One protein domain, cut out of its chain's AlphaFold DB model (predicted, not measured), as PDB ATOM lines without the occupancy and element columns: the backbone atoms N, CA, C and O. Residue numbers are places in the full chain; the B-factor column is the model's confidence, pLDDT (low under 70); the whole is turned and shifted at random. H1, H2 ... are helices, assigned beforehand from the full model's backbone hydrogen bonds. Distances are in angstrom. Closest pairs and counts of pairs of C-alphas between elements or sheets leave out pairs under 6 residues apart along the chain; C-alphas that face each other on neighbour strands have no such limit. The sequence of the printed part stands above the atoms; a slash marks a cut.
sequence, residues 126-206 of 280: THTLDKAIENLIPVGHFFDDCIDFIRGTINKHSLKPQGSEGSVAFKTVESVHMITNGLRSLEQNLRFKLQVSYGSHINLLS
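Overview. This is residues 126 to 206 of the 280 residues of an uncharacterized protein of Mytilus coruscus (UniProt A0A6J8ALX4). Two long helices, H1 then H2, lie side by side and slid past each other as a long helical hairpin, with a looping link, residues 155 to 169, at one end. At the other end residues 195 to 206 fold back toward the first printed residue. The printed part has 81 residues, two named helices and no named strand: all helix. It is a loose rod, radius of gyration of the C-alphas 16.1 A, spanning 49 by 23 by 16 A.

Along the chain. Find C-alpha 129 at (137.424, 230.786, 177.795); from there H1, residues 129 to 154, runs 37.6 A. H2, residues 170 to 194, runs 34.8 A and ends at C-alpha 194, (124.837, 239.849, 177.477).

Arrangement. H1 and H2 touch, closest at the C-alphas of Ile 133 and Thr 180, 6.0 A apart. They run opposite ways at a shallow tilt of 30 degrees. O i to N i+4 pairs within hydrogen-bond range number 20 of 22 in H1 and 20 of 21 in H2.

Size, cuts and confidence. The farthest C-alphas, Asn 155 and Val 196, are 49.2 A apart. The printed part has no cut; the H1 to H2 link is long. Residues 192 to 197, of which 192 to 194 belong to H2, stand free. Look for pLDDT under 70 at residues 126 to 127, 162 to 168, 172 and 193 to 206.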
ATOM      1  N   THR A 126     138.232 220.165 177.059       52.00
ATOM      2  CA  THR A 126     137.636 221.419 176.624       52.00
ATOM      3  C   THR A 126     138.096 222.495 177.597       52.00
ATOM      4  O   THR A 126     137.721 222.486 178.769       52.00
ATOM      5  N   HIS A 127     138.972 223.383 177.136       65.12
ATOM      6  CA  HIS A 127     139.410 224.513 177.937       65.12
ATOM      7  C   HIS A 127     138.309 225.571 177.948       65.12
ATOM      8  O   HIS A 127     137.733 225.889 176.909       65.12
ATOM      9  N   THR A 128     138.015 226.111 179.128       73.50
ATOM     10  CA  THR A 128     137.119 227.260 179.256       73.50
ATOM     11  C   THR A 128     137.779 228.508 178.676       73.50
ATOM     12  O   THR A 128     139.007 228.594 178.583       73.50
ATOM     13  N   LEU A 129     136.959 229.495 178.308       74.75
ATOM     14  CA  LEU A 129     137.424 230.786 177.795       74.75
ATOM     15  C   LEU A 129     138.444 231.448 178.738       74.75
ATOM     16  O   LEU A 129     139.510 231.866 178.290       74.75
ATOM     17  N   ASP A 130     138.163 231.445 180.044       80.75
ATOM     18  CA  ASP A 130     139.065 231.969 181.074       80.75
ATOM     19  C   ASP A 130     140.417 231.248 181.068       80.75
ATOM     20  O   ASP A 130     141.472 231.883 181.065       80.75
ATOM     21  N   LYS A 131     140.398 229.910 180.990       79.56
ATOM     22  CA  LYS A 131     141.626 229.113 181.020       79.56
ATOM     23  C   LYS A 131     142.467 229.300 179.760       79.56
ATOM     24  O   LYS A 131     143.691 229.249 179.825       79.56
ATOM     25  N   ALA A 132     141.830 229.518 178.613       78.00
ATOM     26  CA  ALA A 132     142.540 229.815 177.377       78.00
ATOM     27  C   ALA A 132     143.234 231.181 177.430       78.00
ATOM     28  O   ALA A 132     144.397 231.275 177.040       78.00
ATOM     29  N   ILE A 133     142.569 232.208 177.969       81.44
ATOM     30  CA  ILE A 133     143.181 233.527 178.190       81.44
ATOM     31  C   ILE A 133     144.359 233.404 179.166       81.44
ATOM     32  O   ILE A 133     145.451 233.879 178.861       81.44
ATOM     33  N   GLU A 134     144.164 232.717 180.295       81.50
ATOM     34  CA  GLU A 134     145.208 232.482 181.302       81.50
ATOM     35  C   GLU A 134     146.440 231.782 180.705       81.50
ATOM     36  O   GLU A 134     147.568 232.140 181.028       81.50
ATOM     37  N   ASN A 135     146.241 230.826 179.791       79.50
ATOM     38  CA  ASN A 135     147.330 230.102 179.135       79.50
ATOM     39  C   ASN A 135     148.049 230.922 178.048       79.50
ATOM     40  O   ASN A 135     149.236 230.705 177.817       79.50
ATOM     41  N   LEU A 136     147.355 231.834 177.359       78.75
ATOM     42  CA  LEU A 136     147.938 232.631 176.269       78.75
ATOM     43  C   LEU A 136     148.772 233.817 176.766       78.75
ATOM     44  O   LEU A 136     149.722 234.217 176.097       78.75
ATOM     45  N   ILE A 137     148.462 234.353 177.947       82.31
ATOM     46  CA  ILE A 137     149.229 235.440 178.574       82.31
ATOM     47  C   ILE A 137     150.725 235.096 178.737       82.31
ATOM     48  O   ILE A 137     151.553 235.841 178.213       82.31
ATOM     49  N   PRO A 138     151.119 233.986 179.398       81.31
ATOM     50  CA  PRO A 138     152.534 233.657 179.580       81.31
ATOM     51  C   PRO A 138     153.246 233.356 178.257       81.31
ATOM     52  O   PRO A 138     154.444 233.593 178.140       81.31
ATOM     53  N   VAL A 139     152.518 232.873 177.247       77.69
ATOM     54  CA  VAL A 139     153.049 232.683 175.892       77.69
ATOM     55  C   VAL A 139     153.396 234.021 175.244       77.69
ATOM     56  O   VAL A 139     154.474 234.150 174.666       77.69
ATOM     57  N   GLY A 140     152.490 235.001 175.329       79.50
ATOM     58  CA  GLY A 140     152.732 236.356 174.835       79.50
ATOM     59  C   GLY A 140     153.979 236.955 175.477       79.50
ATOM     60  O   GLY A 140     154.907 237.318 174.762       79.50
ATOM     61  N   HIS A 141     154.057 236.905 176.811       84.69
ATOM     62  CA  HIS A 141     155.217 237.392 177.560       84.69
ATOM     63  C   HIS A 141     156.523 236.702 177.169       84.69
ATOM     64  O   HIS A 141     157.519 237.377 176.946       84.69
ATOM     65  N   PHE A 142     156.525 235.374 177.020       83.94
ATOM     66  CA  PHE A 142     157.716 234.658 176.563       83.94
ATOM     67  C   PHE A 142     158.202 235.169 175.198       83.94
ATOM     68  O   PHE A 142     159.403 235.316 174.973       83.94
ATOM     69  N   PHE A 143     157.281 235.444 174.276       81.12
ATOM     70  CA  PHE A 143     157.635 235.966 172.964       81.12
ATOM     71  C   PHE A 143     158.095 237.425 172.992       81.12
ATOM     72  O   PHE A 143     159.021 237.762 172.250       81.12
ATOM     73  N   ASP A 144     157.509 238.254 173.850       87.56
ATOM     74  CA  ASP A 144     157.961 239.628 174.070       87.56
ATOM     75  C   ASP A 144     159.377 239.648 174.657       87.56
ATOM     76  O   ASP A 144     160.256 240.294 174.086       87.56
ATOM     77  N   ASP A 145     159.643 238.833 175.685       86.44
ATOM     78  CA  ASP A 145     160.975 238.656 176.278       86.44
ATOM     79  C   ASP A 145     162.006 238.233 175.217       86.44
ATOM     80  O   ASP A 145     163.121 238.757 175.166       86.44
ATOM     81  N   CYS A 146     161.636 237.300 174.327       82.38
ATOM     82  CA  CYS A 146     162.506 236.873 173.227       82.38
ATOM     83  C   CYS A 146     162.815 238.027 172.263       82.38
ATOM     84  O   CYS A 146     163.958 238.181 171.823       82.38
ATOM     85  N   ILE A 147     161.811 238.832 171.904       83.88
ATOM     86  CA  ILE A 147     161.998 239.984 171.015       83.88
ATOM     87  C   ILE A 147     162.879 241.037 171.686       83.88
ATOM     88  O   ILE A 147     163.782 241.571 171.037       83.88
ATOM     89  N   ASP A 148     162.643 241.333 172.958       88.31
ATOM     90  CA  ASP A 148     163.382 242.355 173.691       88.31
ATOM     91  C   ASP A 148     164.839 241.947 173.911       88.31
ATOM     92  O   ASP A 148     165.741 242.766 173.719       88.31
ATOM     93  N   PHE A 149     165.095 240.659 174.158       85.94
ATOM     94  CA  PHE A 149     166.447 240.105 174.166       85.94
ATOM     95  C   PHE A 149     167.168 240.308 172.822       85.94
ATOM     96  O   PHE A 149     168.308 240.781 172.782       85.94
ATOM     97  N   ILE A 150     166.500 240.010 171.701       82.81
ATOM     98  CA  ILE A 150     167.069 240.206 170.357       82.81
ATOM     99  C   ILE A 150     167.336 241.694 170.093       82.81
ATOM    100  O   ILE A 150     168.397 242.056 169.582       82.81
ATOM    101  N   ARG A 151     166.395 242.574 170.452       87.69
ATOM    102  CA  ARG A 151     166.534 244.029 170.291       87.69
ATOM    103  C   ARG A 151     167.693 244.587 171.104       87.69
ATOM    104  O   ARG A 151     168.410 245.437 170.580       87.69
ATOM    105  N   GLY A 152     167.880 244.104 172.334       87.56
ATOM    106  CA  GLY A 152     169.007 244.466 173.191       87.56
ATOM    107  C   GLY A 152     170.340 243.987 172.622       87.56
ATOM    108  O   GLY A 152     171.291 244.758 172.554       87.56
ATOM    109  N   THR A 153     170.386 242.754 172.112       86.25
ATOM    110  CA  THR A 153     171.601 242.166 171.522       86.25
ATOM    111  C   THR A 153     172.033 242.882 170.238       86.25
ATOM    112  O   THR A 153     173.214 243.132 170.026       86.25
ATOM    113  N   ILE A 154     171.076 243.241 169.375       84.50
ATOM    114  CA  ILE A 154     171.330 243.922 168.091       84.50
ATOM    115  C   ILE A 154     171.400 245.454 168.268       84.50
ATOM    116  O   ILE A 154     171.729 246.179 167.330       84.50
ATOM    117  N   ASN A 155     171.098 245.960 169.469       89.19
ATOM    118  CA  ASN A 155     170.981 247.383 169.793       89.19
ATOM    119  C   ASN A 155     170.061 248.145 168.814       89.19
ATOM    120  O   ASN A 155     170.366 249.236 168.329       89.19
ATOM    121  N   LYS A 156     168.925 247.524 168.462       87.12
ATOM    122  CA  LYS A 156     167.948 248.065 167.506       87.12
ATOM    123  C   LYS A 156     166.524 247.839 167.999       87.12
ATOM    124  O   LYS A 156     165.878 246.852 167.658       87.12
ATOM    125  N   HIS A 157     165.998 248.806 168.743       85.00
ATOM    126  CA  HIS A 157     164.670 248.723 169.365       85.00
ATOM    127  C   HIS A 157     163.497 248.606 168.373       85.00
ATOM    128  O   HIS A 157     162.460 248.044 168.709       85.00
ATOM    129  N   SER A 158     163.649 249.078 167.131       86.88
ATOM    130  CA  SER A 158     162.618 248.969 166.084       86.88
ATOM    131  C   SER A 158     162.667 247.658 165.292       86.88
ATOM    132  O   SER A 158     161.882 247.469 164.358       86.88
ATOM    133  N   LEU A 159     163.594 246.751 165.621       83.06
ATOM    134  CA  LEU A 159     163.741 245.487 164.915       83.06
ATOM    135  C   LEU A 159     162.471 244.635 165.067       83.06
ATOM    136  O   LEU A 159     161.946 244.444 166.168       83.06
ATOM    137  N   LYS A 160     162.015 244.101 163.932       83.56
ATOM    138  CA  LYS A 160     160.969 243.085 163.831       83.56
ATOM    139  C   LYS A 160     161.622 241.791 163.339       83.56
ATOM    140  O   LYS A 160     161.985 241.737 162.162       83.56
ATOM    141  N   PRO A 161     161.824 240.782 164.204       71.69
ATOM    142  CA  PRO A 161     162.486 239.549 163.794       71.69
ATOM    143  C   PRO A 161     161.671 238.810 162.726       71.69
ATOM    144  O   PRO A 161     160.439 238.794 162.772       71.69
ATOM    145  N   GLN A 162     162.350 238.197 161.757       69.44
ATOM    146  CA  GLN A 162     161.698 237.409 160.701       69.44
ATOM    147  C   GLN A 162     161.533 235.928 161.068       69.44
ATOM    148  O   GLN A 162     160.840 235.205 160.363       69.44
ATOM    149  N   GLY A 163     162.128 235.478 162.176       58.91
ATOM    150  CA  GLY A 163     162.067 234.084 162.615       58.91
ATOM    151  C   GLY A 163     163.147 233.172 162.019       58.91
ATOM    152  O   GLY A 163     163.100 231.954 162.182       58.91
ATOM    153  N   SER A 164     164.132 233.738 161.318       49.69
ATOM    154  CA  SER A 164     165.332 233.013 160.901       49.69
ATOM    155  C   SER A 164     166.199 232.669 162.123       49.69
ATOM    156  O   SER A 164     166.211 233.406 163.111       49.69
ATOM    157  N   GLU A 165     166.901 231.533 162.065       50.12
ATOM    158  CA  GLU A 165     167.884 231.091 163.078       50.12
ATOM    159  C   GLU A 165     167.330 230.819 164.493       50.12
ATOM    160  O   GLU A 165     168.035 230.962 165.485       50.12
ATOM    161  N   GLY A 166     166.070 230.385 164.608       52.47
ATOM    162  CA  GLY A 166     165.476 230.017 165.904       52.47
ATOM    163  C   GLY A 166     164.922 231.199 166.704       52.47
ATOM    164  O   GLY A 166     164.502 231.024 167.847       52.47
ATOM    165  N   SER A 167     164.875 232.391 166.103       60.34
ATOM    166  CA  SER A 167     164.110 233.524 166.629       60.34
ATOM    167  C   SER A 167     162.606 233.365 166.359       60.34
ATOM    168  O   SER A 167     162.186 232.649 165.452       60.34
ATOM    169  N   VAL A 168     161.766 234.044 167.142       65.75
ATOM    170  CA  VAL A 168     160.310 234.090 166.919       65.75
ATOM    171  C   VAL A 168     159.999 235.186 165.903       65.75
ATOM    172  O   VAL A 168     160.455 236.315 166.062       65.75
ATOM    173  N   ALA A 169     159.205 234.895 164.870       72.31
ATOM    174  CA  ALA A 169     158.796 235.913 163.903       72.31
ATOM    175  C   ALA A 169     157.911 236.992 164.558       72.31
ATOM    176  O   ALA A 169     157.004 236.692 165.326       72.31
ATOM    177  N   PHE A 170     158.083 238.264 164.205       74.44
ATOM    178  CA  PHE A 170     157.287 239.352 164.789       74.44
ATOM    179  C   PHE A 170     155.775 239.173 164.557       74.44
ATOM    180  O   PHE A 170     154.965 239.385 165.455       74.44
ATOM    181  N   LYS A 171     155.395 238.687 163.368       70.94
ATOM    182  CA  LYS A 171     153.993 238.406 163.003       70.94
ATOM    183  C   LYS A 171     153.349 237.339 163.889       70.94
ATOM    184  O   LYS A 171     152.148 237.381 164.147       70.94
ATOM    185  N   THR A 172     154.140 236.370 164.342       69.12
ATOM    186  CA  THR A 172     153.701 235.345 165.290       69.12
ATOM    187  C   THR A 172     153.296 235.981 166.613       69.12
ATOM    188  O   THR A 172     152.227 235.677 167.139       69.12
ATOM    189  N   VAL A 173     154.118 236.900 167.115       75.94
ATOM    190  CA  VAL A 173     153.853 237.607 168.371       75.94
ATOM    191  C   VAL A 173     152.601 238.469 168.245       75.94
ATOM    192  O   VAL A 173     151.721 238.389 169.099       75.94
ATOM    193  N   GLU A 174     152.451 239.204 167.138       77.44
ATOM    194  CA  GLU A 174     151.225 239.963 166.846       77.44
ATOM    195  C   GLU A 174     149.985 239.060 166.805       77.44
ATOM    196  O   GLU A 174     148.947 239.409 167.365       77.44
ATOM    197  N   SER A 175     150.091 237.870 166.211       75.75
ATOM    198  CA  SER A 175     148.973 236.922 166.126       75.75
ATOM    199  C   SER A 175     148.536 236.420 167.506       75.75
ATOM    200  O   SER A 175     147.340 236.380 167.793       75.75
ATOM    201  N   VAL A 176     149.483 236.089 168.393       74.94
ATOM    202  CA  VAL A 176     149.176 235.681 169.778       74.94
ATOM    203  C   VAL A 176     148.487 236.809 170.545       74.94
ATOM    204  O   VAL A 176     147.488 236.570 171.228       74.94
ATOM    205  N   HIS A 177     148.957 238.047 170.386       80.81
ATOM    206  CA  HIS A 177     148.320 239.217 170.987       80.81
ATOM    207  C   HIS A 177     146.902 239.439 170.457       80.81
ATOM    208  O   HIS A 177     145.978 239.643 171.245       80.81
ATOM    209  N   MET A 178     146.698 239.346 169.139       78.19
ATOM    210  CA  MET A 178     145.375 239.479 168.523       78.19
ATOM    211  C   MET A 178     144.391 238.432 169.048       78.19
ATOM    212  O   MET A 178     143.263 238.781 169.392       78.19
ATOM    213  N   ILE A 179     144.814 237.169 169.155       76.69
ATOM    214  CA  ILE A 179     143.972 236.089 169.690       76.69
ATOM    215  C   ILE A 179     143.637 236.363 171.158       76.69
ATOM    216  O   ILE A 179     142.468 236.323 171.538       76.69
ATOM    217  N   THR A 180     144.634 236.704 171.974       81.19
ATOM    218  CA  THR A 180     144.443 236.985 173.406       81.19
ATOM    219  C   THR A 180     143.478 238.154 173.623       81.19
ATOM    220  O   THR A 180     142.536 238.051 174.412       81.19
ATOM    221  N   ASN A 181     143.653 239.245 172.876       82.50
ATOM    222  CA  ASN A 181     142.786 240.423 172.937       82.50
ATOM    223  C   ASN A 181     141.373 240.130 172.420       82.50
ATOM    224  O   ASN A 181     140.395 240.619 172.990       82.50
ATOM    225  N   GLY A 182     141.253 239.309 171.374       82.00
ATOM    226  CA  GLY A 182     139.974 238.847 170.843       82.00
ATOM    227  C   GLY A 182     139.195 238.010 171.858       82.00
ATOM    228  O   GLY A 182     138.010 238.260 172.072       82.00
ATOM    229  N   LEU A 183     139.862 237.078 172.545       81.38
ATOM    230  CA  LEU A 183     139.247 236.264 173.596       81.38
ATOM    231  C   LEU A 183     138.838 237.101 174.814       81.38
ATOM    232  O   LEU A 183     137.732 236.917 175.312       81.38
ATOM    233  N   ARG A 184     139.664 238.065 175.246       85.81
ATOM    234  CA  ARG A 184     139.290 239.023 176.307       85.81
ATOM    235  C   ARG A 184     138.080 239.866 175.914       85.81
ATOM    236  O   ARG A 184     137.151 240.025 176.693       85.81
ATOM    237  N   SER A 185     138.064 240.373 174.683       83.56
ATOM    238  CA  SER A 185     136.933 241.155 174.171       83.56
ATOM    239  C   SER A 185     135.653 240.316 174.118       83.56
ATOM    240  O   SER A 185     134.572 240.805 174.443       83.56
ATOM    241  N   LEU A 186     135.759 239.041 173.731       80.56
ATOM    242  CA  LEU A 186     134.641 238.100 173.754       80.56
ATOM    243  C   LEU A 186     134.142 237.863 175.186       80.56
ATOM    244  O   LEU A 186     132.946 237.979 175.436       80.56
ATOM    245  N   GLU A 187     135.048 237.582 176.120       82.00
ATOM    246  CA  GLU A 187     134.744 237.362 177.536       82.00
ATOM    247  C   GLU A 187     134.040 238.575 178.162       82.00
ATOM    248  O   GLU A 187     132.971 238.426 178.760       82.00
ATOM    249  N   GLN A 188     134.545 239.783 177.909       83.19
ATOM    250  CA  GLN A 188     133.914 241.028 178.344       83.19
ATOM    251  C   GLN A 188     132.519 241.225 177.738       83.19
ATOM    252  O   GLN A 188     131.576 241.571 178.451       83.19
ATOM    253  N   ASN A 189     132.348 240.995 176.433       80.81
ATOM    254  CA  ASN A 189     131.041 241.137 175.791       80.81
ATOM    255  C   ASN A 189     130.016 240.143 176.366       80.81
ATOM    256  O   ASN A 189     128.865 240.508 176.594       80.81
ATOM    257  N   LEU A 190     130.426 238.906 176.642       76.44
ATOM    258  CA  LEU A 190     129.545 237.885 177.210       76.44
ATOM    259  C   LEU A 190     129.155 238.202 178.657       76.44
ATOM    260  O   LEU A 190     127.974 238.141 178.994       76.44
ATOM    261  N   ARG A 191     130.132 238.577 179.492       76.19
ATOM    262  CA  ARG A 191     129.909 238.873 180.914       76.19
ATOM    263  C   ARG A 191     129.138 240.173 181.126       76.19
ATOM    264  O   ARG A 191     128.156 240.178 181.858       76.19
ATOM    265  N   PHE A 192     129.558 241.260 180.478       73.00
ATOM    266  CA  PHE A 192     129.044 242.599 180.780       73.00
ATOM    267  C   PHE A 192     127.885 243.040 179.888       73.00
ATOM    268  O   PHE A 192     127.003 243.745 180.370       73.00
ATOM    269  N   LYS A 193     127.859 242.654 178.602       67.94
ATOM    270  CA  LYS A 193     126.796 243.111 177.682       67.94
ATOM    271  C   LYS A 193     125.619 242.159 177.602       67.94
ATOM    272  O   LYS A 193     124.491 242.612 177.470       67.94
ATOM    273  N   LEU A 194     125.883 240.856 177.633       66.81
ATOM    274  CA  LEU A 194     124.837 239.849 177.477       66.81
ATOM    275  C   LEU A 194     124.334 239.313 178.822       66.81
ATOM    276  O   LEU A 194     123.209 238.838 178.869       66.81
ATOM    277  N   GLN A 195     125.124 239.406 179.901       60.12
ATOM    278  CA  GLN A 195     124.781 238.874 181.233       60.12
ATOM    279  C   GLN A 195     124.338 237.396 181.208       60.12
ATOM    280  O   GLN A 195     123.586 236.947 182.070       60.12
ATOM    281  N   VAL A 196     124.806 236.612 180.227       59.31
ATOM    282  CA  VAL A 196     124.459 235.189 180.093       59.31
ATOM    283  C   VAL A 196     125.704 234.318 180.243       59.31
ATOM    284  O   VAL A 196     126.734 234.561 179.613       59.31
ATOM    285  N   SER A 197     125.599 233.257 181.048       59.66
ATOM    286  CA  SER A 197     126.680 232.296 181.303       59.66
ATOM    287  C   SER A 197     126.839 231.279 180.160       59.66
ATOM    288  O   SER A 197     126.617 230.080 180.315       59.66
ATOM    289  N   TYR A 198     127.225 231.753 178.972       63.56
ATOM    290  CA  TYR A 198     127.580 230.886 177.838       63.56
ATOM    291  C   TYR A 198     129.053 230.450 177.841       63.56
ATOM    292  O   TYR A 198     129.451 229.673 176.980       63.56
ATOM    293  N   GLY A 199     129.868 230.901 178.802       59.59
ATOM    294  CA  GLY A 199     131.312 230.631 178.832       59.59
ATOM    295  C   GLY A 199     131.683 229.141 178.799       59.59
ATOM    296  O   GLY A 199     132.690 228.778 178.198       59.59
ATOM    297  N   SER A 200     130.845 228.277 179.379       58.91
ATOM    298  CA  SER A 200     130.995 226.812 179.359       58.91
ATOM    299  C   SER A 200     130.547 226.147 178.051       58.91
ATOM    300  O   SER A 200     130.924 225.010 177.788       58.91
ATOM    301  N   HIS A 201     129.764 226.844 177.226       62.62
ATOM    302  CA  HIS A 201     129.209 226.338 175.966       62.62
ATOM    303  C   HIS A 201     130.027 226.773 174.743       62.62
ATOM    304  O   HIS A 201     129.751 226.345 173.620       62.62
ATOM    305  N   ILE A 202     131.030 227.632 174.935       66.75
ATOM    306  CA  ILE A 202     131.885 228.101 173.848       66.75
ATOM    307  C   ILE A 202     132.904 227.023 173.517       66.75
ATOM    308  O   ILE A 202     133.810 226.720 174.291       66.75
ATOM    309  N   ASN A 203     132.784 226.483 172.309       65.38
ATOM    310  CA  ASN A 203     133.793 225.598 171.762       65.38
ATOM    311  C   ASN A 203     134.946 226.420 171.171       65.38
ATOM    312  O   ASN A 203     134.884 226.849 170.017       65.38
ATOM    313  N   LEU A 204     136.020 226.606 171.937       64.94
ATOM    314  CA  LEU A 204     137.205 227.351 171.494       64.94
ATOM    315  C   LEU A 204     137.871 226.764 170.239       64.94
ATOM    316  O   LEU A 204     138.469 227.510 169.470       64.94
ATOM    317  N   LEU A 205     137.719 225.462 169.964       57.81
ATOM    318  CA  LEU A 205     138.241 224.849 168.733       57.81
ATOM    319  C   LEU A 205     137.560 225.410 167.478       57.81
ATOM    320  O   LEU A 205     138.184 225.481 166.423       57.81
ATOM    321  N   SER A 206     136.301 225.850 167.587       56.62
ATOM    322  CA  SER A 206     135.592 226.514 166.482       56.62
ATOM    323  C   SER A 206     136.106 227.930 166.198       56.62
ATOM    324  O   SER A 206     135.869 228.469 165.120       56.62
TER     325      SER A 206